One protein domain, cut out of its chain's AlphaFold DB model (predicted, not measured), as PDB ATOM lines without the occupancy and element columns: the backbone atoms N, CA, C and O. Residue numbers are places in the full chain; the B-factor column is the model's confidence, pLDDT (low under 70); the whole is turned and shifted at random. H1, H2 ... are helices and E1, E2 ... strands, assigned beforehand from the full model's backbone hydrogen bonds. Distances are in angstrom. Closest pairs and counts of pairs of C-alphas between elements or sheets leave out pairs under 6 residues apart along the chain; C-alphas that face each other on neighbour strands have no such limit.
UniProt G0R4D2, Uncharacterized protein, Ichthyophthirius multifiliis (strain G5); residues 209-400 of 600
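Overview. This is residues 209 to 400 of the 600 residues of an uncharacterized protein of Ichthyophthirius multifiliis (strain G5) (UniProt G0R4D2). A small curled sheet of two strand hairpins, E1 with E2 and E3 with E4, makes one lobe together with the helical hairpin of H9 and H10; the larger lobe is a cluster of crossed helices, H1 to H7, and H8 joins the two, touching H3 in the one and H9 in the other. From the larger lobe a loop, residues 319 to 324, sticks out freely. The printed part has 192 residues with ten named helices and four named strands, in the order H1 to H8, E1, E2, H9, H10, E3, E4; the class is mixed, helices and strands. The sheet's order is E1, E2, E4, E3, all antiparallel. The whole is compact, with a radius of gyration of the C-alphas of 18.3 A, and spans 53 by 43 by 37 A.

Arrangement. The sheet has edge strands E1, residues 351 to 353, and E3, residues 392 to 394, and inner strands E2, residues 356 to 360, and E4, residues 397 to 400. It is curled, the way across it turning by 98 degrees. E1 and E2 form a hairpin, with N 351 and O 358 2.9 A apart. E3 and E4 form another, with N 392 and O 399 2.9 A apart. E2 and E4 are antiparallel at 124 degrees, with N 359 and O 400 2.9 A apart; these three pairs are within hydrogen-bond range. The pairing of E2 is staggered: residues 356 to 358 pair with E1, residues 359 to 360 with E4. H9, residues 361 to 371, only grazes the sheet with residues 361 to 364. H9 and H10, residues 377 to 387, form a helical hairpin at a steep tilt of 41 degrees, closest at the C-alphas of Ile 368 and Lys 380, 7.3 A. E2, H9, H10 and E3 form a split strand-helix-strand unit, two strands running the same way with E4 between them, and its crossover is right-handed. H8, residues 330 to 345, touches H9 with its residues 338 to 343 alone, closest at the C-alphas of Thr 339 and Ile 371, 6.0 A. With residues 337 to 341 alone H8 touches residues 245 to 249 of H3, residues 234 to 250, about perpendicular at 75 degrees; the C-alphas of Ile 249 and Phe 337 are closest, 6.7 A. H5, residues 266 to 278, touches H6, residues 281 to 298, at a steep tilt of 52 degrees, through residues 281 to 288 of H6 alone; the C-alphas of Phe 274 and Ala 284 are closest, 5.0 A. H7, residues 303 to 311, touches residues 295 to 298 of H6 alone, closest at the C-alphas of Leu 295 and Ala 305, 5.9 A. H1, residues 213 to 218, touches residues 267 to 271 of H5 alone at a shallow tilt of 15 degrees, the same way, closest at the C-alphas of Asn 214 and Glu 268, 6.0 A. H2, residues 220 to 224, only just touches H6, with 3 pairs of C-alphas within 8 A, the closest being Ile 222 and Gly 286, 6.9 A. H4, residues 252 to 256, touches no helix. Every O i to N i+4 pair is within hydrogen-bond range in H1 to H8 and H10; in H9, 5 of 7 are.

Along the chain. H6 is 25.4 A long, H3 24.2 A, H8 22.5 A and H5 18.5 A; E2 is 13.4 A. H1 begins at C-alpha 213, (40.703, -24.147, -29.272), and E4 ends at C-alpha 400, (46.431, -49.756, -3.220).

Size, cuts and confidence. The two C-alphas farthest apart, those of Asn 225 and Glu 377, are 55.7 A apart. The printed part has no cut, and the link from H7 to H8, 18 residues, is long. The mean pLDDT of the printed part is 91.8; residues 257 to 262 and 319 to 326 are under 70.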
ATOM      1  N   TRP A 209      48.717 -35.645 -29.486       90.38
ATOM      2  CA  TRP A 209      48.605 -34.450 -28.647       90.38
ATOM      3  C   TRP A 209      48.058 -33.266 -29.447       90.38
ATOM      4  O   TRP A 209      48.784 -32.670 -30.246       90.38
ATOM      5  N   ASN A 210      46.810 -32.878 -29.185       91.94
ATOM      6  CA  ASN A 210      46.157 -31.756 -29.858       91.94
ATOM      7  C   ASN A 210      45.661 -30.744 -28.826       91.94
ATOM      8  O   ASN A 210      44.876 -31.082 -27.947       91.94
ATOM      9  N   LEU A 211      46.108 -29.491 -28.931       94.44
ATOM     10  CA  LEU A 211      45.589 -28.425 -28.077       94.44
ATOM     11  C   LEU A 211      44.159 -28.077 -28.494       94.44
ATOM     12  O   LEU A 211      43.875 -27.933 -29.683       94.44
ATOM     13  N   THR A 212      43.272 -27.910 -27.515       94.69
ATOM     14  CA  THR A 212      41.917 -27.425 -27.776       94.69
ATOM     15  C   THR A 212      41.937 -25.955 -28.175       94.69
ATOM     16  O   THR A 212      42.893 -25.214 -27.918       94.69
ATOM     17  N   ILE A 213      40.843 -25.516 -28.789       93.94
ATOM     18  CA  ILE A 213      40.703 -24.147 -29.272       93.94
ATOM     19  C   ILE A 213      40.837 -23.111 -28.152       93.94
ATOM     20  O   ILE A 213      41.489 -22.083 -28.337       93.94
ATOM     21  N   ASN A 214      40.315 -23.439 -26.968       96.06
ATOM     22  CA  ASN A 214      40.397 -22.604 -25.776       96.06
ATOM     23  C   ASN A 214      41.855 -22.384 -25.370       96.06
ATOM     24  O   ASN A 214      42.274 -21.239 -25.208       96.06
ATOM     25  N   PHE A 215      42.661 -23.450 -25.301       97.44
ATOM     26  CA  PHE A 215      44.080 -23.308 -24.989       97.44
ATOM     27  C   PHE A 215      44.843 -22.553 -26.074       97.44
ATOM     28  O   PHE A 215      45.629 -21.676 -25.728       97.44
ATOM     29  N   ILE A 216      44.605 -22.840 -27.361       95.94
ATOM     30  CA  ILE A 216      45.305 -22.179 -28.478       95.94
ATOM     31  C   ILE A 216      45.093 -20.665 -28.443       95.94
ATOM     32  O   ILE A 216      46.060 -19.912 -28.548       95.94
ATOM     33  N   VAL A 217      43.841 -20.226 -28.304       95.62
ATOM     34  CA  VAL A 217      43.485 -18.800 -28.261       95.62
ATOM     35  C   VAL A 217      44.036 -18.151 -26.997       95.62
ATOM     36  O   VAL A 217      44.519 -17.020 -27.037       95.62
ATOM     37  N   PHE A 218      43.986 -18.861 -25.870       96.69
ATOM     38  CA  PHE A 218      44.450 -18.318 -24.606       96.69
ATOM     39  C   PHE A 218      45.970 -18.109 -24.593       96.69
ATOM     40  O   PHE A 218      46.421 -17.041 -24.204       96.69
ATOM     41  N   ILE A 219      46.773 -19.063 -25.077       96.62
ATOM     42  CA  ILE A 219      48.252 -18.990 -25.029       96.62
ATOM     43  C   ILE A 219      48.895 -18.307 -26.252       96.62
ATOM     44  O   ILE A 219      50.119 -18.342 -26.419       96.62
ATOM     45  N   GLU A 220      48.095 -17.706 -27.133       95.00
ATOM     46  CA  GLU A 220      48.552 -17.185 -28.425       95.00
ATOM     47  C   GLU A 220      49.701 -16.168 -28.289       95.00
ATOM     48  O   GLU A 220      50.680 -16.227 -29.035       95.00
ATOM     49  N   ASN A 221      49.625 -15.263 -27.307       92.31
ATOM     50  CA  ASN A 221      50.633 -14.215 -27.109       92.31
ATOM     51  C   ASN A 221      51.997 -14.776 -26.697       92.31
ATOM     52  O   ASN A 221      53.034 -14.257 -27.103       92.31
ATOM     53  N   ILE A 222      52.002 -15.852 -25.914       92.81
ATOM     54  CA  ILE A 222      53.228 -16.504 -25.438       92.81
ATOM     55  C   ILE A 222      53.916 -17.232 -26.576       92.81
ATOM     56  O   ILE A 222      55.131 -17.133 -26.740       92.81
ATOM     57  N   SER A 223      53.116 -17.888 -27.418       86.88
ATOM     58  CA  SER A 223      53.617 -18.570 -28.609       86.88
ATOM     59  C   SER A 223      54.295 -17.591 -29.575       86.88
ATOM     60  O   SER A 223      55.306 -17.936 -30.177       86.88
ATOM     61  N   LYS A 224      53.789 -16.353 -29.695       90.69
ATOM     62  CA  LYS A 224      54.394 -15.303 -30.539       90.69
ATOM     63  C   LYS A 224      55.738 -14.796 -30.006       90.69
ATOM     64  O   LYS A 224      56.595 -14.420 -30.800       90.69
ATOM     65  N   ASN A 225      55.932 -14.806 -28.689       89.75
ATOM     66  CA  ASN A 225      57.158 -14.317 -28.054       89.75
ATOM     67  C   ASN A 225      58.272 -15.374 -27.970       89.75
ATOM     68  O   ASN A 225      59.358 -15.050 -27.496       89.75
ATOM     69  N   ASN A 226      58.021 -16.614 -28.414       86.12
ATOM     70  CA  ASN A 226      58.947 -17.747 -28.285       86.12
ATOM     71  C   ASN A 226      59.453 -17.957 -26.845       86.12
ATOM     72  O   ASN A 226      60.607 -18.327 -26.629       86.12
ATOM     73  N   GLU A 227      58.606 -17.709 -25.844       87.38
ATOM     74  CA  GLU A 227      58.967 -17.977 -24.452       87.38
ATOM     75  C   GLU A 227      59.095 -19.497 -24.239       87.38
ATOM     76  O   GLU A 227      58.226 -20.271 -24.649       87.38
ATOM     77  N   SER A 228      60.183 -19.945 -23.606       88.81
ATOM     78  CA  SER A 228      60.386 -21.357 -23.277       88.81
ATOM     79  C   SER A 228      59.668 -21.719 -21.973       88.81
ATOM     80  O   SER A 228      59.776 -21.035 -20.953       88.81
ATOM     81  N   GLY A 229      58.894 -22.807 -21.999       90.19
ATOM     82  CA  GLY A 229      58.173 -23.301 -20.829       90.19
ATOM     83  C   GLY A 229      59.072 -24.188 -19.976       90.19
ATOM     84  O   GLY A 229      59.766 -25.059 -20.499       90.19
ATOM     85  N   ARG A 230      59.054 -23.995 -18.654       95.12
ATOM     86  CA  ARG A 230      59.784 -24.852 -17.710       95.12
ATOM     87  C   ARG A 230      58.892 -25.995 -17.233       95.12
ATOM     88  O   ARG A 230      57.728 -25.776 -16.904       95.12
ATOM     89  N   VAL A 231      59.454 -27.200 -17.157       97.25
ATOM     90  CA  VAL A 231      58.784 -28.359 -16.554       97.25
ATOM     91  C   VAL A 231      58.764 -28.181 -15.034       97.25
ATOM     92  O   VAL A 231      59.806 -27.976 -14.409       97.25
ATOM     93  N   MET A 232      57.576 -28.231 -14.434       97.69
ATOM     94  CA  MET A 232      57.396 -28.167 -12.981       97.69
ATOM     95  C   MET A 232      57.820 -29.483 -12.321       97.69
ATOM     96  O   MET A 232      57.670 -30.544 -12.912       97.69
ATOM     97  N   GLN A 233      58.271 -29.438 -11.063       97.06
ATOM     98  CA  GLN A 233      58.479 -30.655 -10.269       97.06
ATOM     99  C   GLN A 233      57.158 -31.414 -10.071       97.06
ATOM    100  O   GLN A 233      56.120 -30.788  -9.829       97.06
ATOM    101  N   TRP A 234      57.208 -32.752 -10.099       96.06
ATOM    102  CA  TRP A 234      56.016 -33.606 -10.050       96.06
ATOM    103  C   TRP A 234      55.126 -33.303  -8.846       96.06
ATOM    104  O   TRP A 234      53.939 -33.058  -9.022       96.06
ATOM    105  N   LYS A 235      55.692 -33.209  -7.636       96.19
ATOM    106  CA  LYS A 235      54.932 -32.888  -6.417       96.19
ATOM    107  C   LYS A 235      54.117 -31.592  -6.548       96.19
ATOM    108  O   LYS A 235      52.941 -31.559  -6.192       96.19
ATOM    109  N   THR A 236      54.717 -30.539  -7.100       97.12
ATOM    110  CA  THR A 236      54.054 -29.243  -7.320       97.12
ATOM    111  C   THR A 236      52.979 -29.342  -8.400       97.12
ATOM    112  O   THR A 236      51.874 -28.833  -8.224       97.12
ATOM    113  N   PHE A 237      53.283 -30.025  -9.503       97.94
ATOM    114  CA  PHE A 237      52.358 -30.221 -10.616       97.94
ATOM    115  C   PHE A 237      51.142 -31.079 -10.223       97.94
ATOM    116  O   PHE A 237      50.004 -30.731 -10.534       97.94
ATOM    117  N   LYS A 238      51.365 -32.150  -9.454       96.88
ATOM    118  CA  LYS A 238      50.340 -33.022  -8.869       96.88
ATOM    119  C   LYS A 238      49.372 -32.233  -7.984       96.88
ATOM    120  O   LYS A 238      48.159 -32.347  -8.146       96.88
ATOM    121  N   ASN A 239      49.906 -31.390  -7.100       96.69
ATOM    122  CA  ASN A 239      49.096 -30.528  -6.238       96.69
ATOM    123  C   ASN A 239      48.298 -29.500  -7.050       96.69
ATOM    124  O   ASN A 239      47.132 -29.264  -6.760       96.69
ATOM    125  N   LEU A 240      48.885 -28.940  -8.111       98.25
ATOM    126  CA  LEU A 240      48.185 -28.023  -9.008       98.25
ATOM    127  C   LEU A 240      47.003 -28.698  -9.721       98.25
ATOM    128  O   LEU A 240      45.928 -28.110  -9.793       98.25
ATOM    129  N   ILE A 241      47.165 -29.937 -10.201       98.12
ATOM    130  CA  ILE A 241      46.061 -30.732 -10.766       98.12
ATOM    131  C   ILE A 241      44.942 -30.921  -9.731       98.12
ATOM    132  O   ILE A 241      43.765 -30.738 -10.043       98.12
ATOM    133  N   PHE A 242      45.303 -31.253  -8.493       96.50
ATOM    134  CA  PHE A 242      44.340 -31.418  -7.407       96.50
ATOM    135  C   PHE A 242      43.591 -30.144  -7.049       96.50
ATOM    136  O   PHE A 242      42.372 -30.208  -6.885       96.50
ATOM    137  N   ASP A 243      44.275 -29.004  -6.988       98.00
ATOM    138  CA  ASP A 243      43.634 -27.708  -6.773       98.00
ATOM    139  C   ASP A 243      42.575 -27.446  -7.855       98.00
ATOM    140  O   ASP A 243      41.458 -27.025  -7.549       98.00
ATOM    141  N   ILE A 244      42.900 -27.738  -9.121       98.44
ATOM    142  CA  ILE A 244      41.978 -27.568 -10.250       98.44
ATOM    143  C   ILE A 244      40.765 -28.495 -10.100       98.44
ATOM    144  O   ILE A 244      39.629 -28.045 -10.259       98.44
ATOM    145  N   TYR A 245      40.970 -29.773  -9.764       98.12
ATOM    146  CA  TYR A 245      39.871 -30.723  -9.556       98.12
ATOM    147  C   TYR A 245      38.966 -30.326  -8.387       98.12
ATOM    148  O   TYR A 245      37.741 -30.352  -8.520       98.12
ATOM    149  N   GLN A 246      39.548 -29.928  -7.256       97.44
ATOM    150  CA  GLN A 246      38.788 -29.484  -6.088       97.44
ATOM    151  C   GLN A 246      37.981 -28.225  -6.400       97.44
ATOM    152  O   GLN A 246      36.791 -28.175  -6.088       97.44
ATOM    153  N   GLN A 247      38.586 -27.246  -7.080       97.81
ATOM    154  CA  GLN A 247      37.878 -26.033  -7.468       97.81
ATOM    155  C   GLN A 247      36.757 -26.336  -8.480       97.81
ATOM    156  O   GLN A 247      35.664 -25.784  -8.367       97.81
ATOM    157  N   ARG A 248      36.969 -27.265  -9.424       96.38
ATOM    158  CA  ARG A 248      35.922 -27.715 -10.361       96.38
ATOM    159  C   ARG A 248      34.724 -28.322  -9.637       96.38
ATOM    160  O   ARG A 248      33.587 -28.019  -9.989       96.38
ATOM    161  N   ILE A 249      34.973 -29.151  -8.625       95.44
ATOM    162  CA  ILE A 249      33.919 -29.764  -7.807       95.44
ATOM    163  C   ILE A 249      33.191 -28.714  -6.968       95.44
ATOM    164  O   ILE A 249      31.971 -28.787  -6.829       95.44
ATOM    165  N   GLN A 250      33.909 -27.722  -6.438       95.75
ATOM    166  CA  GLN A 250      33.309 -26.629  -5.676       95.75
ATOM    167  C   GLN A 250      32.286 -25.841  -6.511       95.75
ATOM    168  O   GLN A 250      31.198 -25.554  -6.020       95.75
ATOM    169  N   TYR A 251      32.600 -25.546  -7.776       94.31
ATOM    170  CA  TYR A 251      31.700 -24.822  -8.685       94.31
ATOM    171  C   TYR A 251      30.718 -25.728  -9.450       94.31
ATOM    172  O   TYR A 251      30.000 -25.253 -10.330       94.31
ATOM    173  N   GLN A 252      30.659 -27.032  -9.145       90.56
ATOM    174  CA  GLN A 252      29.872 -28.007  -9.911       90.56
ATOM    175  C   GLN A 252      28.391 -27.621 -10.033       90.56
ATOM    176  O   GLN A 252      27.786 -27.876 -11.072       90.56
ATOM    177  N   ASN A 253      27.818 -26.995  -9.001       85.75
ATOM    178  CA  ASN A 253      26.431 -26.537  -9.034       85.75
ATOM    179  C   ASN A 253      26.236 -25.483 -10.129       85.75
ATOM    180  O   ASN A 253      25.446 -25.718 -11.029       85.75
ATOM    181  N   GLU A 254      27.019 -24.401 -10.132       86.81
ATOM    182  CA  GLU A 254      26.928 -23.332 -11.142       86.81
ATOM    183  C   GLU A 254      27.139 -23.853 -12.568       86.81
ATOM    184  O   GLU A 254      26.460 -23.435 -13.505       86.81
ATOM    185  N   ILE A 255      28.057 -24.807 -12.721       87.00
ATOM    186  CA  ILE A 255      28.381 -25.423 -14.007       87.00
ATOM    187  C   ILE A 255      27.226 -26.288 -14.533       87.00
ATOM    188  O   ILE A 255      26.981 -26.310 -15.740       87.00
ATOM    189  N   ASN A 256      26.539 -27.023 -13.652       80.19
ATOM    190  CA  ASN A 256      25.528 -28.008 -14.042       80.19
ATOM    191  C   ASN A 256      24.092 -27.461 -14.035       80.19
ATOM    192  O   ASN A 256      23.245 -28.016 -14.730       80.19
ATOM    193  N   THR A 257      23.783 -26.411 -13.267       66.94
ATOM    194  CA  THR A 257      22.401 -25.919 -13.081       66.94
ATOM    195  C   THR A 257      21.900 -24.997 -14.188       66.94
ATOM    196  O   THR A 257      20.762 -24.532 -14.128       66.94
ATOM    197  N   SER A 258      22.713 -24.693 -15.197       56.47
ATOM    198  CA  SER A 258      22.259 -23.845 -16.293       56.47
ATOM    199  C   SER A 258      21.235 -24.587 -17.156       56.47
ATOM    200  O   SER A 258      21.573 -25.473 -17.936       56.47
ATOM    201  N   LEU A 259      19.965 -24.192 -17.023       45.88
ATOM    202  CA  LEU A 259      18.823 -24.700 -17.798       45.88
ATOM    203  C   LEU A 259      19.021 -24.573 -19.320       45.88
ATOM    204  O   LEU A 259      18.380 -25.287 -20.089       45.88
ATOM    205  N   ILE A 260      19.896 -23.656 -19.741       50.00
ATOM    206  CA  ILE A 260      20.065 -23.234 -21.134       50.00
ATOM    207  C   ILE A 260      21.421 -23.684 -21.695       50.00
ATOM    208  O   ILE A 260      21.512 -24.003 -22.881       50.00
ATOM    209  N   SER A 261      22.482 -23.738 -20.881       47.28
ATOM    210  CA  SER A 261      23.832 -23.933 -21.412       47.28
ATOM    211  C   SER A 261      24.308 -25.373 -21.330       47.28
ATOM    212  O   SER A 261      24.193 -26.061 -20.318       47.28
ATOM    213  N   HIS A 262      24.921 -25.802 -22.426       61.41
ATOM    214  CA  HIS A 262      25.800 -26.954 -22.466       61.41
ATOM    215  C   HIS A 262      26.798 -26.864 -21.307       61.41
ATOM    216  O   HIS A 262      27.346 -25.803 -21.017       61.41
ATOM    217  N   SER A 263      26.983 -27.978 -20.616       79.75
ATOM    218  CA  SER A 263      28.006 -28.162 -19.595       79.75
ATOM    219  C   SER A 263      29.352 -27.568 -20.028       79.75
ATOM    220  O   SER A 263      29.848 -27.912 -21.103       79.75
ATOM    221  N   MET A 264      29.953 -26.715 -19.193       90.38
ATOM    222  CA  MET A 264      31.256 -26.105 -19.482       90.38
ATOM    223  C   MET A 264      32.330 -27.194 -19.643       90.38
ATOM    224  O   MET A 264      32.520 -27.969 -18.694       90.38
ATOM    225  N   PRO A 265      33.038 -27.268 -20.783       92.44
ATOM    226  CA  PRO A 265      34.101 -28.239 -20.987       92.44
ATOM    227  C   PRO A 265      35.290 -27.950 -20.056       92.44
ATOM    228  O   PRO A 265      35.528 -26.816 -19.633       92.44
ATOM    229  N   PHE A 266      36.020 -28.994 -19.664       96.19
ATOM    230  CA  PHE A 266      37.039 -28.860 -18.622       96.19
ATOM    231  C   PHE A 266      38.243 -27.994 -19.025       96.19
ATOM    232  O   PHE A 266      38.795 -27.298 -18.180       96.19
ATOM    233  N   ASP A 267      38.628 -27.968 -20.300       96.56
ATOM    234  CA  ASP A 267      39.700 -27.103 -20.809       96.56
ATOM    235  C   ASP A 267      39.371 -25.604 -20.672       96.56
ATOM    236  O   ASP A 267      40.232 -24.809 -20.282       96.56
ATOM    237  N   GLU A 268      38.110 -25.219 -20.902       96.12
ATOM    238  CA  GLU A 268      37.623 -23.863 -20.616       96.12
ATOM    239  C   GLU A 268      37.720 -23.555 -19.116       96.12
ATOM    240  O   GLU A 268      38.239 -22.508 -18.720       96.12
ATOM    241  N   PHE A 269      37.301 -24.499 -18.265       97.31
ATOM    242  CA  PHE A 269      37.391 -24.338 -16.816       97.31
ATOM    243  C   PHE A 269      38.840 -24.150 -16.337       97.31
ATOM    244  O   PHE A 269      39.093 -23.310 -15.473       97.31
ATOM    245  N   VAL A 270      39.807 -24.874 -16.910       98.25
ATOM    246  CA  VAL A 270      41.235 -24.684 -16.602       98.25
ATOM    247  C   VAL A 270      41.672 -23.252 -16.932       98.25
ATOM    248  O   VAL A 270      42.357 -22.624 -16.127       98.25
ATOM    249  N   CYS A 271      41.237 -22.685 -18.061       98.25
ATOM    250  CA  CYS A 271      41.541 -21.289 -18.390       98.25
ATOM    251  C   CYS A 271      40.978 -20.317 -17.336       98.25
ATOM    252  O   CYS A 271      41.687 -19.420 -16.866       98.25
ATOM    253  N   ILE A 272      39.733 -20.540 -16.902       97.81
ATOM    254  CA  ILE A 272      39.081 -19.747 -15.851       97.81
ATOM    255  C   ILE A 272      39.824 -19.877 -14.515       97.81
ATOM    256  O   ILE A 272      40.061 -18.861 -13.861       97.81
ATOM    257  N   PHE A 273      40.257 -21.083 -14.134       98.31
ATOM    258  CA  PHE A 273      41.032 -21.335 -12.913       98.31
ATOM    259  C   PHE A 273      42.274 -20.431 -12.841       98.31
ATOM    260  O   PHE A 273      42.482 -19.723 -11.851       98.31
ATOM    261  N   PHE A 274      43.089 -20.383 -13.902       98.56
ATOM    262  CA  PHE A 274      44.312 -19.568 -13.896       98.56
ATOM    263  C   PHE A 274      44.023 -18.066 -13.953       98.56
ATOM    264  O   PHE A 274      44.727 -17.293 -13.294       98.56
ATOM    265  N   LEU A 275      42.975 -17.639 -14.667       98.31
ATOM    266  CA  LEU A 275      42.517 -16.247 -14.627       98.31
ATOM    267  C   LEU A 275      42.100 -15.837 -13.210       98.31
ATOM    268  O   LEU A 275      42.501 -14.778 -12.723       98.31
ATOM    269  N   GLN A 276      41.344 -16.690 -12.515       97.94
ATOM    270  CA  GLN A 276      40.918 -16.439 -11.143       97.94
ATOM    271  C   GLN A 276      42.095 -16.422 -10.165       97.94
ATOM    272  O   GLN A 276      42.117 -15.554  -9.287       97.94
ATOM    273  N   LYS A 277      43.062 -17.339 -10.316       98.00
ATOM    274  CA  LYS A 277      44.224 -17.483  -9.424       98.00
ATOM    275  C   LYS A 277      45.233 -16.343  -9.577       98.00
ATOM    276  O   LYS A 277      45.733 -15.848  -8.572       98.00
ATOM    277  N   HIS A 278      45.512 -15.894 -10.804       97.75
ATOM    278  CA  HIS A 278      46.566 -14.903 -11.062       97.75
ATOM    279  C   HIS A 278      46.067 -13.478 -11.300       97.75
ATOM    280  O   HIS A 278      46.876 -12.555 -11.227       97.75
ATOM    281  N   LYS A 279      44.768 -13.280 -11.581       97.69
ATOM    282  CA  LYS A 279      44.100 -11.988 -11.867       97.69
ATOM    283  C   LYS A 279      44.624 -11.212 -13.086       97.69
ATOM    284  O   LYS A 279      43.894 -10.407 -13.652       97.69
ATOM    285  N   ILE A 280      45.861 -11.459 -13.513       97.56
ATOM    286  CA  ILE A 280      46.533 -10.835 -14.649       97.56
ATOM    287  C   ILE A 280      46.633 -11.860 -15.774       97.56
ATOM    288  O   ILE A 280      47.283 -12.897 -15.623       97.56
ATOM    289  N   ARG A 281      46.042 -11.531 -16.930       96.25
ATOM    290  CA  ARG A 281      45.983 -12.412 -18.106       96.25
ATOM    291  C   ARG A 281      47.359 -12.936 -18.528       96.25
ATOM    292  O   ARG A 281      47.526 -14.141 -18.602       96.25
ATOM    293  N   LYS A 282      48.360 -12.066 -18.712       96.25
ATOM    294  CA  LYS A 282      49.715 -12.471 -19.148       96.25
ATOM    295  C   LYS A 282      50.355 -13.516 -18.220       96.25
ATOM    296  O   LYS A 282      50.980 -14.460 -18.686       96.25
ATOM    297  N   ILE A 283      50.179 -13.366 -16.905       97.00
ATOM    298  CA  ILE A 283      50.710 -14.319 -15.919       97.00
ATOM    299  C   ILE A 283      49.935 -15.640 -15.988       97.00
ATOM    300  O   ILE A 283      50.545 -16.705 -15.953       97.00
ATOM    301  N   ALA A 284      48.606 -15.576 -16.118       98.06
ATOM    302  CA  ALA A 284      47.764 -16.757 -16.280       98.06
ATOM    303  C   ALA A 284      48.131 -17.551 -17.544       98.06
ATOM    304  O   ALA A 284      48.296 -18.763 -17.459       98.06
ATOM    305  N   GLU A 285      48.325 -16.878 -18.684       97.25
ATOM    306  CA  GLU A 285      48.791 -17.499 -19.931       97.25
ATOM    307  C   GLU A 285      50.120 -18.234 -19.696       97.25
ATOM    308  O   GLU A 285      50.241 -19.406 -20.056       97.25
ATOM    309  N   GLY A 286      51.084 -17.590 -19.020       96.69
ATOM    310  CA  GLY A 286      52.406 -18.172 -18.750       96.69
ATOM    311  C   GLY A 286      52.318 -19.423 -17.896       96.69
ATOM    312  O   GLY A 286      52.960 -20.433 -18.176       96.69
ATOM    313  N   LYS A 287      51.447 -19.390 -16.888       98.00
ATOM    314  CA  LYS A 287      51.233 -20.522 -15.990       98.00
ATOM    315  C   LYS A 287      50.458 -21.669 -16.632       98.00
ATOM    316  O   LYS A 287      50.781 -22.821 -16.349       98.00
ATOM    317  N   ILE A 288      49.522 -21.391 -17.541       98.00
ATOM    318  CA  ILE A 288      48.903 -22.435 -18.372       98.00
ATOM    319  C   ILE A 288      49.929 -23.044 -19.325       98.00
ATOM    320  O   ILE A 288      49.948 -24.258 -19.496       98.00
ATOM    321  N   PHE A 289      50.810 -22.241 -19.922       97.19
ATOM    322  CA  PHE A 289      51.851 -22.766 -20.799       97.19
ATOM    323  C   PHE A 289      52.821 -23.694 -20.047       97.19
ATOM    324  O   PHE A 289      53.052 -24.820 -20.489       97.19
ATOM    325  N   GLU A 290      53.298 -23.293 -18.860       97.38
ATOM    326  CA  GLU A 290      54.093 -24.160 -17.970       97.38
ATOM    327  C   GLU A 290      53.336 -25.451 -17.585       97.38
ATOM    328  O   GLU A 290      53.925 -26.538 -17.578       97.38
ATOM    329  N   LEU A 291      52.027 -25.359 -17.298       98.31
ATOM    330  CA  LEU A 291      51.170 -26.518 -17.018       98.31
ATOM    331  C   LEU A 291      51.122 -27.470 -18.221       98.31
ATOM    332  O   LEU A 291      51.327 -28.664 -18.040       98.31
ATOM    333  N   LEU A 292      50.872 -26.967 -19.433       97.75
ATOM    334  CA  LEU A 292      50.761 -27.779 -20.651       97.75
ATOM    335  C   LEU A 292      52.082 -28.474 -21.003       97.75
ATOM    336  O   LEU A 292      52.076 -29.647 -21.380       97.75
ATOM    337  N   VAL A 293      53.214 -27.782 -20.839       96.56
ATOM    338  CA  VAL A 293      54.554 -28.364 -21.024       96.56
ATOM    339  C   VAL A 293      54.802 -29.478 -20.003       96.56
ATOM    340  O   VAL A 293      55.209 -30.579 -20.378       96.56
ATOM    341  N   SER A 294      54.485 -29.232 -18.729       97.94
ATOM    342  CA  SER A 294      54.621 -30.232 -17.660       97.94
ATOM    343  C   SER A 294      53.694 -31.431 -17.879       97.94
ATOM    344  O   SER A 294      54.106 -32.579 -17.723       97.94
ATOM    345  N   LEU A 295      52.460 -31.188 -18.319       97.75
ATOM    346  CA  LEU A 295      51.474 -32.220 -18.621       97.75
ATOM    347  C   LEU A 295      51.958 -33.138 -19.744       97.75
ATOM    348  O   LEU A 295      51.907 -34.358 -19.602       97.75
ATOM    349  N   ARG A 296      52.492 -32.560 -20.826       95.62
ATOM    350  CA  ARG A 296      53.077 -33.319 -21.938       95.62
ATOM    351  C   ARG A 296      54.288 -34.146 -21.505       95.62
ATOM    352  O   ARG A 296      54.484 -35.240 -22.025       95.62
ATOM    353  N   PHE A 297      55.091 -33.642 -20.569       96.25
ATOM    354  CA  PHE A 297      56.229 -34.376 -20.015       96.25
ATOM    355  C   PHE A 297      55.777 -35.578 -19.165       96.25
ATOM    356  O   PHE A 297      56.261 -36.691 -19.366       96.25
ATOM    357  N   TYR A 298      54.813 -35.382 -18.258       97.12
ATOM    358  CA  TYR A 298      54.397 -36.409 -17.294       97.12
ATOM    359  C   TYR A 298      53.394 -37.438 -17.823       97.12
ATOM    360  O   TYR A 298      53.282 -38.512 -17.232       97.12
ATOM    361  N   ILE A 299      52.700 -37.166 -18.933       95.56
ATOM    362  CA  ILE A 299      51.618 -38.023 -19.452       95.56
ATOM    363  C   ILE A 299      52.003 -39.499 -19.638       95.56
ATOM    364  O   ILE A 299      51.162 -40.377 -19.482       95.56
ATOM    365  N   LYS A 300      53.269 -39.782 -19.963       92.94
ATOM    366  CA  LYS A 300      53.758 -41.147 -20.206       92.94
ATOM    367  C   LYS A 300      53.925 -41.973 -18.939       92.94
ATOM    368  O   LYS A 300      53.773 -43.187 -18.985       92.94
ATOM    369  N   ASN A 301      54.290 -41.312 -17.845       94.56
ATOM    370  CA  ASN A 301      54.762 -41.981 -16.637       94.56
ATOM    371  C   ASN A 301      53.741 -41.892 -15.503       94.56
ATOM    372  O   ASN A 301      53.786 -42.703 -14.588       94.56
ATOM    373  N   GLN A 302      52.852 -40.897 -15.547       95.69
ATOM    374  CA  GLN A 302      51.947 -40.575 -14.453       95.69
ATOM    375  C   GLN A 302      50.492 -40.678 -14.913       95.69
ATOM    376  O   GLN A 302      50.009 -39.851 -15.692       95.69
ATOM    377  N   THR A 303      49.765 -41.662 -14.381       95.12
ATOM    378  CA  THR A 303      48.354 -41.922 -14.712       95.12
ATOM    379  C   THR A 303      47.470 -40.701 -14.451       95.12
ATOM    380  O   THR A 303      46.588 -40.374 -15.246       95.12
ATOM    381  N   ARG A 304      47.742 -39.939 -13.388       96.00
ATOM    382  CA  ARG A 304      47.018 -38.694 -13.095       96.00
ATOM    383  C   ARG A 304      47.194 -37.619 -14.164       96.00
ATOM    384  O   ARG A 304      46.223 -36.942 -14.501       96.00
ATOM    385  N   ALA A 305      48.399 -37.476 -14.720       97.19
ATOM    386  CA  ALA A 305      48.657 -36.568 -15.835       97.19
ATOM    387  C   ALA A 305      47.918 -37.036 -17.101       97.19
ATOM    388  O   ALA A 305      47.321 -36.221 -17.805       97.19
ATOM    389  N   LEU A 306      47.874 -38.350 -17.348       95.69
ATOM    390  CA  LEU A 306      47.068 -38.930 -18.421       95.69
ATOM    391  C   LEU A 306      45.590 -38.563 -18.282       95.69
ATOM    392  O   LEU A 306      45.047 -37.943 -19.196       95.69
ATOM    393  N   TYR A 307      44.954 -38.836 -17.142       96.12
ATOM    394  CA  TYR A 307      43.546 -38.475 -16.944       96.12
ATOM    395  C   TYR A 307      43.296 -36.971 -17.027       96.12
ATOM    396  O   TYR A 307      42.326 -36.563 -17.659       96.12
ATOM    397  N   PHE A 308      44.188 -36.135 -16.491       97.69
ATOM    398  CA  PHE A 308      44.060 -34.684 -16.634       97.69
ATOM    399  C   PHE A 308      44.064 -34.256 -18.109       97.69
ATOM    400  O   PHE A 308      43.244 -33.436 -18.525       97.69
ATOM    401  N   SER A 309      44.943 -34.853 -18.921       97.00
ATOM    402  CA  SER A 309      45.000 -34.587 -20.361       97.00
ATOM    403  C   SER A 309      43.750 -35.070 -21.105       97.00
ATOM    404  O   SER A 309      43.267 -34.366 -21.993       97.00
ATOM    405  N   LEU A 310      43.189 -36.217 -20.705       95.38
ATOM    406  CA  LEU A 310      41.958 -36.771 -21.269       95.38
ATOM    407  C   LEU A 310      40.752 -35.886 -20.943       95.38
ATOM    408  O   LEU A 310      39.975 -35.568 -21.837       95.38
ATOM    409  N   LEU A 311      40.628 -35.424 -19.694       96.19
ATOM    410  CA  LEU A 311      39.578 -34.487 -19.276       96.19
ATOM    411  C   LEU A 311      39.639 -33.183 -20.076       96.19
ATOM    412  O   LEU A 311      38.610 -32.649 -20.477       96.19
ATOM    413  N   CYS A 312      40.850 -32.692 -20.342       96.69
ATOM    414  CA  CYS A 312      41.082 -31.509 -21.166       96.69
ATOM    415  C   CYS A 312      40.903 -31.761 -22.675       96.69
ATOM    416  O   CYS A 312      41.143 -30.848 -23.459       96.69
ATOM    417  N   ASN A 313      40.544 -32.979 -23.103       94.25
ATOM    418  CA  ASN A 313      40.498 -33.396 -24.510       94.25
ATOM    419  C   ASN A 313      41.808 -33.137 -25.288       94.25
ATOM    420  O   ASN A 313      41.785 -32.944 -26.503       94.25
ATOM    421  N   LEU A 314      42.956 -33.144 -24.599       94.88
ATOM    422  CA  LEU A 314      44.278 -32.954 -25.212       94.88
ATOM    423  C   LEU A 314      44.811 -34.233 -25.857       94.88
ATOM    424  O   LEU A 314      45.609 -34.191 -26.794       94.88
ATOM    425  N   THR A 315      44.370 -35.372 -25.332       93.12
ATOM    426  CA  THR A 315      44.686 -36.707 -25.828       93.12
ATOM    427  C   THR A 315      43.408 -37.508 -26.028       93.12
ATOM    428  O   THR A 315      42.365 -37.232 -25.431       93.12
ATOM    429  N   LYS A 316      43.467 -38.500 -26.919       88.50
ATOM    430  CA  LYS A 316      42.364 -39.437 -27.147       88.50
ATOM    431  C   LYS A 316      42.537 -40.644 -26.229       88.50
ATOM    432  O   LYS A 316      43.649 -41.141 -26.062       88.50
ATOM    433  N   TYR A 317      41.436 -41.130 -25.663       82.81
ATOM    434  CA  TYR A 317      41.444 -42.360 -24.881       82.81
ATOM    435  C   TYR A 317      41.501 -43.565 -25.828       82.81
ATOM    436  O   TYR A 317      40.567 -43.803 -26.597       82.81
ATOM    437  N   TYR A 318      42.602 -44.315 -25.788       77.12
ATOM    438  CA  TYR A 318      42.780 -45.534 -26.577       77.12
ATOM    439  C   TYR A 318      42.530 -46.752 -25.690       77.12
ATOM    440  O   TYR A 318      43.452 -47.277 -25.076       77.12
ATOM    441  N   TYR A 319      41.279 -47.204 -25.626       68.94
ATOM    442  CA  TYR A 319      40.949 -48.488 -25.008       68.94
ATOM    443  C   TYR A 319      40.820 -49.554 -26.096       68.94
ATOM    444  O   TYR A 319      39.929 -49.445 -26.935       68.94
ATOM    445  N   ASN A 320      41.734 -50.531 -26.099       62.06
ATOM    446  CA  ASN A 320      41.761 -51.749 -26.925       62.06
ATOM    447  C   ASN A 320      40.944 -51.716 -28.241       62.06
ATOM    448  O   ASN A 320      39.776 -52.098 -28.274       62.06
ATOM    449  N   SER A 321      41.642 -51.346 -29.325       57.38
ATOM    450  CA  SER A 321      41.433 -51.689 -30.749       57.38
ATOM    451  C   SER A 321      40.048 -51.496 -31.411       57.38
ATOM    452  O   SER A 321      39.038 -52.084 -31.030       57.38
ATOM    453  N   ASN A 322      40.091 -50.785 -32.544       59.75
ATOM    454  CA  ASN A 322      39.192 -50.794 -33.712       59.75
ATOM    455  C   ASN A 322      37.892 -49.980 -33.684       59.75
ATOM    456  O   ASN A 322      37.352 -49.717 -34.755       59.75
ATOM    457  N   GLU A 323      37.389 -49.532 -32.536       60.25
ATOM    458  CA  GLU A 323      36.198 -48.670 -32.519       60.25
ATOM    459  C   GLU A 323      36.598 -47.198 -32.361       60.25
ATOM    460  O   GLU A 323      37.345 -46.839 -31.451       60.25
ATOM    461  N   ASN A 324      36.127 -46.362 -33.295       57.44
ATOM    462  CA  ASN A 324      36.405 -44.929 -33.386       57.44
ATOM    463  C   ASN A 324      36.283 -44.240 -32.016       57.44
ATOM    464  O   ASN A 324      35.183 -43.990 -31.537       57.44
ATOM    465  N   SER A 325      37.451 -43.964 -31.423       57.75
ATOM    466  CA  SER A 325      37.749 -43.173 -30.222       57.75
ATOM    467  C   SER A 325      36.558 -42.861 -29.309       57.75
ATOM    468  O   SER A 325      35.807 -41.915 -29.569       57.75
ATOM    469  N   ASN A 326      36.466 -43.559 -28.174       63.06
ATOM    470  CA  ASN A 326      35.702 -43.077 -27.026       63.06
ATOM    471  C   ASN A 326      36.246 -41.694 -26.640       63.06
ATOM    472  O   ASN A 326      37.302 -41.576 -26.018       63.06
ATOM    473  N   LYS A 327      35.557 -40.630 -27.062       80.75
ATOM    474  CA  LYS A 327      35.876 -39.275 -26.616       80.75
ATOM    475  C   LYS A 327      35.568 -39.191 -25.124       80.75
ATOM    476  O   LYS A 327      34.562 -39.742 -24.671       80.75
ATOM    477  N   PHE A 328      36.431 -38.508 -24.377       87.31
ATOM    478  CA  PHE A 328      36.211 -38.221 -22.964       87.31
ATOM    479  C   PHE A 328      35.162 -37.104 -22.848       87.31
ATOM    480  O   PHE A 328      35.456 -35.929 -22.621       87.31
ATOM    481  N   ASP A 329      33.921 -37.481 -23.134       90.31
ATOM    482  CA  ASP A 329      32.787 -36.575 -23.182       90.31
ATOM    483  C   ASP A 329      32.426 -36.027 -21.804       90.31
ATOM    484  O   ASP A 329      32.950 -36.455 -20.774       90.31
ATOM    485  N   ILE A 330      31.512 -35.060 -21.776       89.94
ATOM    486  CA  ILE A 330      31.148 -34.406 -20.522       89.94
ATOM    487  C   ILE A 330      30.616 -35.395 -19.476       89.94
ATOM    488  O   ILE A 330      30.900 -35.248 -18.292       89.94
ATOM    489  N   PHE A 331      29.893 -36.436 -19.881       90.94
ATOM    490  CA  PHE A 331      29.370 -37.424 -18.941       90.94
ATOM    491  C   PHE A 331      30.503 -38.219 -18.285       90.94
ATOM    492  O   PHE A 331      30.497 -38.383 -17.065       90.94
ATOM    493  N   ALA A 332      31.527 -38.611 -19.053       92.94
ATOM    494  CA  ALA A 332      32.745 -39.198 -18.497       92.94
ATOM    495  C   ALA A 332      33.492 -38.218 -17.573       92.94
ATOM    496  O   ALA A 332      33.957 -38.625 -16.510       92.94
ATOM    497  N   GLN A 333      33.565 -36.927 -17.924       93.88
ATOM    498  CA  GLN A 333      34.150 -35.888 -17.057       93.88
ATOM    499  C   GLN A 333      33.392 -35.776 -15.731       93.88
ATOM    500  O   GLN A 333      33.995 -35.801 -14.661       93.88
ATOM    501  N   ASN A 334      32.063 -35.712 -15.782       92.25
ATOM    502  CA  ASN A 334      31.213 -35.623 -14.599       92.25
ATOM    503  C   ASN A 334      31.341 -36.866 -13.712       92.25
ATOM    504  O   ASN A 334      31.439 -36.732 -12.492       92.25
ATOM    505  N   PHE A 335      31.401 -38.057 -14.311       94.06
ATOM    506  CA  PHE A 335      31.629 -39.296 -13.575       94.06
ATOM    507  C   PHE A 335      33.028 -39.349 -12.942       94.06
ATOM    508  O   PHE A 335      33.162 -39.750 -11.785       94.06
ATOM    509  N   PHE A 336      34.061 -38.869 -13.643       96.06
ATOM    510  CA  PHE A 336      35.404 -38.732 -13.078       96.06
ATOM    511  C   PHE A 336      35.395 -37.816 -11.846       96.06
ATOM    512  O   PHE A 336      35.892 -38.204 -10.791       96.06
ATOM    513  N   PHE A 337      34.785 -36.627 -11.933       95.69
ATOM    514  CA  PHE A 337      34.715 -35.701 -10.795       95.69
ATOM    515  C   PHE A 337      33.872 -36.241  -9.640       95.69
ATOM    516  O   PHE A 337      34.222 -36.026  -8.482       95.69
ATOM    517  N   PHE A 338      32.797 -36.977  -9.929       94.44
ATOM    518  CA  PHE A 338      32.018 -37.691  -8.919       94.44
ATOM    519  C   PHE A 338      32.879 -38.721  -8.169       94.44
ATOM    520  O   PHE A 338      32.936 -38.710  -6.939       94.44
ATOM    521  N   THR A 339      33.615 -39.545  -8.914       96.00
ATOM    522  CA  THR A 339      34.539 -40.555  -8.380       96.00
ATOM    523  C   THR A 339      35.627 -39.901  -7.526       96.00
ATOM    524  O   THR A 339      35.858 -40.291  -6.381       96.00
ATOM    525  N   PHE A 340      36.247 -38.840  -8.047       97.00
ATOM    526  CA  PHE A 340      37.277 -38.077  -7.354       97.00
ATOM    527  C   PHE A 340      36.761 -37.427  -6.064       97.00
ATOM    528  O   PHE A 340      37.440 -37.461  -5.038       97.00
ATOM    529  N   LYS A 341      35.543 -36.871  -6.085       96.19
ATOM    530  CA  LYS A 341      34.886 -36.293  -4.905       96.19
ATOM    531  C   LYS A 341      34.713 -37.329  -3.795       96.19
ATOM    532  O   LYS A 341      34.984 -37.016  -2.638       96.19
ATOM    533  N   ILE A 342      34.288 -38.547  -4.136       96.12
ATOM    534  CA  ILE A 342      34.130 -39.634  -3.160       96.12
ATOM    535  C   ILE A 342      35.487 -40.063  -2.610       96.12
ATOM    536  O   ILE A 342      35.642 -40.155  -1.399       96.12
ATOM    537  N   ILE A 343      36.494 -40.249  -3.463       96.50
ATOM    538  CA  ILE A 343      37.861 -40.564  -3.021       96.50
ATOM    539  C   ILE A 343      38.378 -39.510  -2.029       96.50
ATOM    540  O   ILE A 343      38.877 -39.847  -0.955       96.50
ATOM    541  N   MET A 344      38.181 -38.227  -2.337       96.31
ATOM    542  CA  MET A 344      38.619 -37.121  -1.483       96.31
ATOM    543  C   MET A 344      37.846 -37.004  -0.161       96.31
ATOM    544  O   MET A 344      38.353 -36.402   0.784       96.31
ATOM    545  N   LYS A 345      36.665 -37.619  -0.032       96.81
ATOM    546  CA  LYS A 345      35.955 -37.739   1.253       96.81
ATOM    547  C   LYS A 345      36.752 -38.563   2.272       96.81
ATOM    548  O   LYS A 345      36.664 -38.296   3.467       96.81
ATOM    549  N   TYR A 346      37.573 -39.504   1.802       97.44
ATOM    550  CA  TYR A 346      38.442 -40.352   2.624       97.44
ATOM    551  C   TYR A 346      39.887 -39.830   2.687       97.44
ATOM    552  O   TYR A 346      40.805 -40.580   3.008       97.44
ATOM    553  N   LYS A 347      40.120 -38.533   2.420       96.69
ATOM    554  CA  LYS A 347      41.465 -37.926   2.382       96.69
ATOM    555  C   LYS A 347      42.314 -38.207   3.630       96.69
ATOM    556  O   LYS A 347      43.522 -38.376   3.515       96.69
ATOM    557  N   ASN A 348      41.693 -38.291   4.807       97.56
ATOM    558  CA  ASN A 348      42.391 -38.545   6.075       97.56
ATOM    559  C   ASN A 348      43.025 -39.942   6.160       97.56
ATOM    560  O   ASN A 348      43.843 -40.187   7.040       97.56
ATOM    561  N   ASN A 349      42.640 -40.852   5.269       97.38
ATOM    562  CA  ASN A 349      43.166 -42.206   5.204       97.38
ATOM    563  C   ASN A 349      44.203 -42.401   4.089       97.38
ATOM    564  O   ASN A 349      44.621 -43.532   3.843       97.38
ATOM    565  N   ILE A 350      44.579 -41.326   3.394       97.06
ATOM    566  CA  ILE A 350      45.596 -41.378   2.348       97.06
ATOM    567  C   ILE A 350      46.973 -41.506   2.999       97.06
ATOM    568  O   ILE A 350      47.347 -40.699   3.848       97.06
ATOM    569  N   ILE A 351      47.732 -42.509   2.565       96.62
ATOM    570  CA  ILE A 351      49.131 -42.716   2.937       96.62
ATOM    571  C   ILE A 351      49.993 -42.216   1.776       96.62
ATOM    572  O   ILE A 351      49.850 -42.687   0.648       96.62
ATOM    573  N   GLU A 352      50.880 -41.255   2.035       95.94
ATOM    574  CA  GLU A 352      51.858 -40.792   1.046       95.94
ATOM    575  C   GLU A 352      53.123 -41.656   1.118       95.94
ATOM    576  O   GLU A 352      53.770 -41.739   2.163       95.94
ATOM    577  N   TYR A 353      53.502 -42.279   0.000       94.56
ATOM    578  CA  TYR A 353      54.717 -43.086  -0.103       94.56
ATOM    579  C   TYR A 353      55.355 -42.910  -1.485       94.56
ATOM    580  O   TYR A 353      54.675 -43.006  -2.499       94.56
ATOM    581  N   GLN A 354      56.660 -42.615  -1.541       91.12
ATOM    582  CA  GLN A 354      57.409 -42.432  -2.801       91.12
ATOM    583  C   GLN A 354      56.704 -41.515  -3.827       91.12
ATOM    584  O   GLN A 354      56.613 -41.836  -5.003       91.12
ATOM    585  N   GLU A 355      56.188 -40.368  -3.367       91.31
ATOM    586  CA  GLU A 355      55.427 -39.378  -4.164       91.31
ATOM    587  C   GLU A 355      54.018 -39.804  -4.621       91.31
ATOM    588  O   GLU A 355      53.234 -38.944  -5.050       91.31
ATOM    589  N   ASN A 356      53.661 -41.073  -4.442       94.44
ATOM    590  CA  ASN A 356      52.346 -41.626  -4.735       94.44
ATOM    591  C   ASN A 356      51.448 -41.631  -3.493       94.44
ATOM    592  O   ASN A 356      51.895 -41.481  -2.353       94.44
ATOM    593  N   GLU A 357      50.150 -41.765  -3.734       96.38
ATOM    594  CA  GLU A 357      49.115 -41.757  -2.704       96.38
ATOM    595  C   GLU A 357      48.391 -43.097  -2.704       96.38
ATOM    596  O   GLU A 357      47.983 -43.592  -3.758       96.38
ATOM    597  N   TYR A 358      48.213 -43.660  -1.514       97.50
ATOM    598  CA  TYR A 358      47.669 -44.995  -1.322       97.50
ATOM    599  C   TYR A 358      46.511 -44.995  -0.328       97.50
ATOM    600  O   TYR A 358      46.464 -44.179   0.592       97.50
ATOM    601  N   PHE A 359      45.612 -45.964  -0.479       97.75
ATOM    602  CA  PHE A 359      44.636 -46.343   0.539       97.75
ATOM    603  C   PHE A 359      44.933 -47.727   1.093       97.75
ATOM    604  O   PHE A 359      45.435 -48.597   0.384       97.75
ATOM    605  N   GLN A 360      44.538 -47.950   2.343       96.44
ATOM    606  CA  GLN A 360      44.427 -49.294   2.901       96.44
ATOM    607  C   GLN A 360      43.255 -50.053   2.258       96.44
ATOM    608  O   GLN A 360      42.206 -49.474   1.958       96.44
ATOM    609  N   LEU A 361      43.414 -51.367   2.079       95.06
ATOM    610  CA  LEU A 361      42.425 -52.202   1.386       95.06
ATOM    611  C   LEU A 361      41.043 -52.225   2.068       95.06
ATOM    612  O   LEU A 361      40.021 -52.304   1.391       95.06
ATOM    613  N   ASN A 362      40.987 -52.095   3.394       94.69
ATOM    614  CA  ASN A 362      39.736 -52.039   4.166       94.69
ATOM    615  C   ASN A 362      38.810 -50.877   3.752       94.69
ATOM    616  O   ASN A 362      37.589 -51.001   3.834       94.69
ATOM    617  N   ILE A 363      39.374 -49.762   3.288       96.81
ATOM    618  CA  ILE A 363      38.624 -48.575   2.859       96.81
ATOM    619  C   ILE A 363      38.162 -48.711   1.410       96.81
ATOM    620  O   ILE A 363      37.142 -48.132   1.034       96.81
ATOM    621  N   LEU A 364      38.866 -49.512   0.604       95.38
ATOM    622  CA  LEU A 364      38.555 -49.697  -0.809       95.38
ATOM    623  C   LEU A 364      37.109 -50.150  -1.014       95.38
ATOM    624  O   LEU A 364      36.413 -49.593  -1.858       95.38
ATOM    625  N   THR A 365      36.638 -51.110  -0.217       94.88
ATOM    626  CA  THR A 365      35.255 -51.596  -0.298       94.88
ATOM    627  C   THR A 365      34.259 -50.466  -0.042       94.88
ATOM    628  O   THR A 365      33.330 -50.298  -0.816       94.88
ATOM    629  N   LEU A 366      34.486 -49.617   0.966       96.12
ATOM    630  CA  LEU A 366      33.601 -48.479   1.258       96.12
ATOM    631  C   LEU A 366      33.562 -47.465   0.106       96.12
ATOM    632  O   LEU A 366      32.493 -46.977  -0.258       96.12
ATOM    633  N   ILE A 367      34.724 -47.175  -0.488       95.94
ATOM    634  CA  ILE A 367      34.849 -46.275  -1.641       95.94
ATOM    635  C   ILE A 367      34.093 -46.840  -2.851       95.94
ATOM    636  O   ILE A 367      33.309 -46.130  -3.483       95.94
ATOM    637  N   ILE A 368      34.305 -48.120  -3.166       95.75
ATOM    638  CA  ILE A 368      33.668 -48.788  -4.304       95.75
ATOM    639  C   ILE A 368      32.157 -48.904  -4.104       95.75
ATOM    640  O   ILE A 368      31.410 -48.647  -5.044       95.75
ATOM    641  N   ASP A 369      31.696 -49.216  -2.897       93.31
ATOM    642  CA  ASP A 369      30.275 -49.270  -2.558       93.31
ATOM    643  C   ASP A 369      29.573 -47.928  -2.809       93.31
ATOM    644  O   ASP A 369      28.449 -47.906  -3.310       93.31
ATOM    645  N   GLU A 370      30.239 -46.810  -2.509       93.00
ATOM    646  CA  GLU A 370      29.693 -45.468  -2.717       93.00
ATOM    647  C   GLU A 370      29.700 -45.077  -4.211       93.00
ATOM    648  O   GLU A 370      28.678 -44.619  -4.733       93.00
ATOM    649  N   ILE A 371      30.804 -45.324  -4.929       92.12
ATOM    650  CA  ILE A 371      30.964 -44.952  -6.351       92.12
ATOM    651  C   ILE A 371      30.103 -45.825  -7.271       92.12
ATOM    652  O   ILE A 371      29.429 -45.320  -8.169       92.12
ATOM    653  N   ILE A 372      30.124 -47.139  -7.051       88.69
ATOM    654  CA  ILE A 372      29.509 -48.160  -7.913       88.69
ATOM    655  C   ILE A 372      28.084 -48.513  -7.443       88.69
ATOM    656  O   ILE A 372      27.455 -49.437  -7.952       88.69
ATOM    657  N   SER A 373      27.504 -47.723  -6.535       86.38
ATOM    658  CA  SER A 373      26.125 -47.901  -6.045       86.38
ATOM    659  C   SER A 373      25.056 -47.972  -7.152       86.38
ATOM    660  O   SER A 373      23.981 -48.532  -6.932       86.38
ATOM    661  N   PHE A 374      25.359 -47.450  -8.344       80.38
ATOM    662  CA  PHE A 374      24.487 -47.456  -9.522       80.38
ATOM    663  C   PHE A 374      24.656 -48.670 -10.441       80.38
ATOM    664  O   PHE A 374      23.829 -48.869 -11.334       80.38
ATOM    665  N   PHE A 375      25.725 -49.456 -10.290       86.62
ATOM    666  CA  PHE A 375      25.962 -50.609 -11.156       86.62
ATOM    667  C   PHE A 375      25.413 -51.892 -10.529       86.62
ATOM    668  O   PHE A 375      25.093 -51.970  -9.345       86.62
ATOM    669  N   GLN A 376      25.302 -52.930 -11.354       88.69
ATOM    670  CA  GLN A 376      24.923 -54.260 -10.886       88.69
ATOM    671  C   GLN A 376      25.993 -54.818  -9.937       88.69
ATOM    672  O   GLN A 376      27.188 -54.624 -10.163       88.69
ATOM    673  N   GLU A 377      25.575 -55.612  -8.950       90.50
ATOM    674  CA  GLU A 377      26.483 -56.242  -7.978       90.50
ATOM    675  C   GLU A 377      27.595 -57.059  -8.664       90.50
ATOM    676  O   GLU A 377      28.751 -57.010  -8.260       90.50
ATOM    677  N   ASN A 378      27.294 -57.727  -9.782       92.75
ATOM    678  CA  ASN A 378      28.294 -58.477 -10.552       92.75
ATOM    679  C   ASN A 378      29.439 -57.591 -11.071       92.75
ATOM    680  O   ASN A 378      30.590 -58.022 -11.103       92.75
ATOM    681  N   ILE A 379      29.129 -56.356 -11.479       92.25
ATOM    682  CA  ILE A 379      30.128 -55.389 -11.949       92.25
ATOM    683  C   ILE A 379      30.988 -54.948 -10.771       92.25
ATOM    684  O   ILE A 379      32.208 -54.969 -10.863       92.25
ATOM    685  N   LYS A 380      30.356 -54.635  -9.639       93.38
ATOM    686  CA  LYS A 380      31.042 -54.267  -8.400       93.38
ATOM    687  C   LYS A 380      32.049 -55.335  -7.961       93.38
ATOM    688  O   LYS A 380      33.213 -55.019  -7.719       93.38
ATOM    689  N   GLN A 381      31.634 -56.603  -7.936       95.25
ATOM    690  CA  GLN A 381      32.510 -57.727  -7.592       95.25
ATOM    691  C   GLN A 381      33.661 -57.884  -8.596       95.25
ATOM    692  O   GLN A 381      34.812 -58.054  -8.197       95.25
ATOM    693  N   LYS A 382      33.385 -57.746  -9.900       96.06
ATOM    694  CA  LYS A 382      34.417 -57.755 -10.950       96.06
ATOM    695  C   LYS A 382      35.420 -56.606 -10.777       96.06
ATOM    696  O   LYS A 382      36.620 -56.826 -10.929       96.06
ATOM    697  N   THR A 383      34.959 -55.403 -10.440       95.94
ATOM    698  CA  THR A 383      35.821 -54.242 -10.185       95.94
ATOM    699  C   THR A 383      36.705 -54.461  -8.960       95.94
ATOM    700  O   THR A 383      37.912 -54.241  -9.044       95.94
ATOM    701  N   LEU A 384      36.149 -54.970  -7.855       96.19
ATOM    702  CA  LEU A 384      36.928 -55.324  -6.663       96.19
ATOM    703  C   LEU A 384      37.995 -56.379  -6.982       96.19
ATOM    704  O   LEU A 384      39.152 -56.202  -6.615       96.19
ATOM    705  N   GLN A 385      37.651 -57.423  -7.741       96.06
ATOM    706  CA  GLN A 385      38.609 -58.446  -8.177       96.06
ATOM    707  C   GLN A 385      39.709 -57.891  -9.093       96.06
ATOM    708  O   GLN A 385      40.853 -58.338  -9.008       96.06
ATOM    709  N   LYS A 386      39.399 -56.932  -9.980       96.75
ATOM    710  CA  LYS A 386      40.414 -56.232 -10.791       96.75
ATOM    711  C   LYS A 386      41.366 -55.441  -9.887       96.75
ATOM    712  O   LYS A 386      42.575 -55.561 -10.044       96.75
ATOM    713  N   LEU A 387      40.836 -54.694  -8.917       96.56
ATOM    714  CA  LEU A 387      41.622 -53.872  -7.990       96.56
ATOM    715  C   LEU A 387      42.503 -54.702  -7.055       96.56
ATOM    716  O   LEU A 387      43.654 -54.345  -6.817       96.56
ATOM    717  N   GLN A 388      42.012 -55.856  -6.605       94.81
ATOM    718  CA  GLN A 388      42.785 -56.823  -5.820       94.81
ATOM    719  C   GLN A 388      44.011 -57.378  -6.565       94.81
ATOM    720  O   GLN A 388      44.851 -58.012  -5.947       94.81
ATOM    721  N   LYS A 389      44.172 -57.157  -7.874       96.31
ATOM    722  CA  LYS A 389      45.407 -57.535  -8.586       96.31
ATOM    723  C   LYS A 389      46.519 -56.492  -8.461       96.31
ATOM    724  O   LYS A 389      47.649 -56.784  -8.834       96.31
ATOM    725  N   PHE A 390      46.198 -55.296  -7.970       95.81
ATOM    726  CA  PHE A 390      47.107 -54.151  -7.906       95.81
ATOM    727  C   PHE A 390      47.505 -53.763  -6.475       95.81
ATOM    728  O   PHE A 390      48.130 -52.718  -6.296       95.81
ATOM    729  N   TYR A 391      47.144 -54.550  -5.451       93.44
ATOM    730  CA  TYR A 391      47.605 -54.251  -4.096       93.44
ATOM    731  C   TYR A 391      49.099 -54.542  -3.952       93.44
ATOM    732  O   TYR A 391      49.656 -55.442  -4.582       93.44
ATOM    733  N   ILE A 392      49.739 -53.773  -3.082       94.88
ATOM    734  CA  ILE A 392      51.133 -53.933  -2.692       94.88
ATOM    735  C   ILE A 392      51.134 -54.268  -1.203       94.88
ATOM    736  O   ILE A 392      50.471 -53.601  -0.408       94.88
ATOM    737  N   GLN A 393      51.866 -55.313  -0.823       94.00
ATOM    738  CA  GLN A 393      52.078 -55.646   0.581       94.00
ATOM    739  C   GLN A 393      53.278 -54.845   1.097       94.00
ATOM    740  O   GLN A 393      54.410 -55.079   0.670       94.00
ATOM    741  N   GLN A 394      53.037 -53.893   2.000       91.38
ATOM    742  CA  GLN A 394      54.082 -53.070   2.606       91.38
ATOM    743  C   GLN A 394      54.102 -53.279   4.122       91.38
ATOM    744  O   GLN A 394      53.140 -52.948   4.812       91.38
ATOM    745  N   GLU A 395      55.215 -53.830   4.625       89.12
ATOM    746  CA  GLU A 395      55.476 -54.211   6.026       89.12
ATOM    747  C   GLU A 395      54.456 -55.205   6.608       89.12
ATOM    748  O   GLU A 395      54.782 -56.364   6.846       89.12
ATOM    749  N   THR A 396      53.219 -54.762   6.826       92.38
ATOM    750  CA  THR A 396      52.093 -55.548   7.360       92.38
ATOM    751  C   THR A 396      50.734 -55.137   6.786       92.38
ATOM    752  O   THR A 396      49.723 -55.753   7.115       92.38
ATOM    753  N   GLN A 397      50.683 -54.103   5.940       94.69
ATOM    754  CA  GLN A 397      49.442 -53.550   5.408       94.69
ATOM    755  C   GLN A 397      49.342 -53.793   3.903       94.69
ATOM    756  O   GLN A 397      50.317 -53.657   3.163       94.69
ATOM    757  N   GLU A 398      48.138 -54.139   3.457       96.25
ATOM    758  CA  GLU A 398      47.783 -54.186   2.043       96.25
ATOM    759  C   GLU A 398      47.295 -52.803   1.621       96.25
ATOM    760  O   GLU A 398      46.283 -52.296   2.126       96.25
ATOM    761  N   ILE A 399      48.042 -52.184   0.710       97.12
ATOM    762  CA  ILE A 399      47.766 -50.841   0.207       97.12
ATOM    763  C   ILE A 399      47.537 -50.861  -1.302       97.12
ATOM    764  O   ILE A 399      48.065 -51.710  -2.017       97.12
ATOM    765  N   ILE A 400      46.744 -49.916  -1.798       97.56
ATOM    766  CA  ILE A 400      46.431 -49.756  -3.220       97.56
ATOM    767  C   ILE A 400      46.570 -48.290  -3.629       97.56
ATOM    768  O   ILE A 400      46.154 -47.388  -2.903       97.56
TER     769      ILE A 400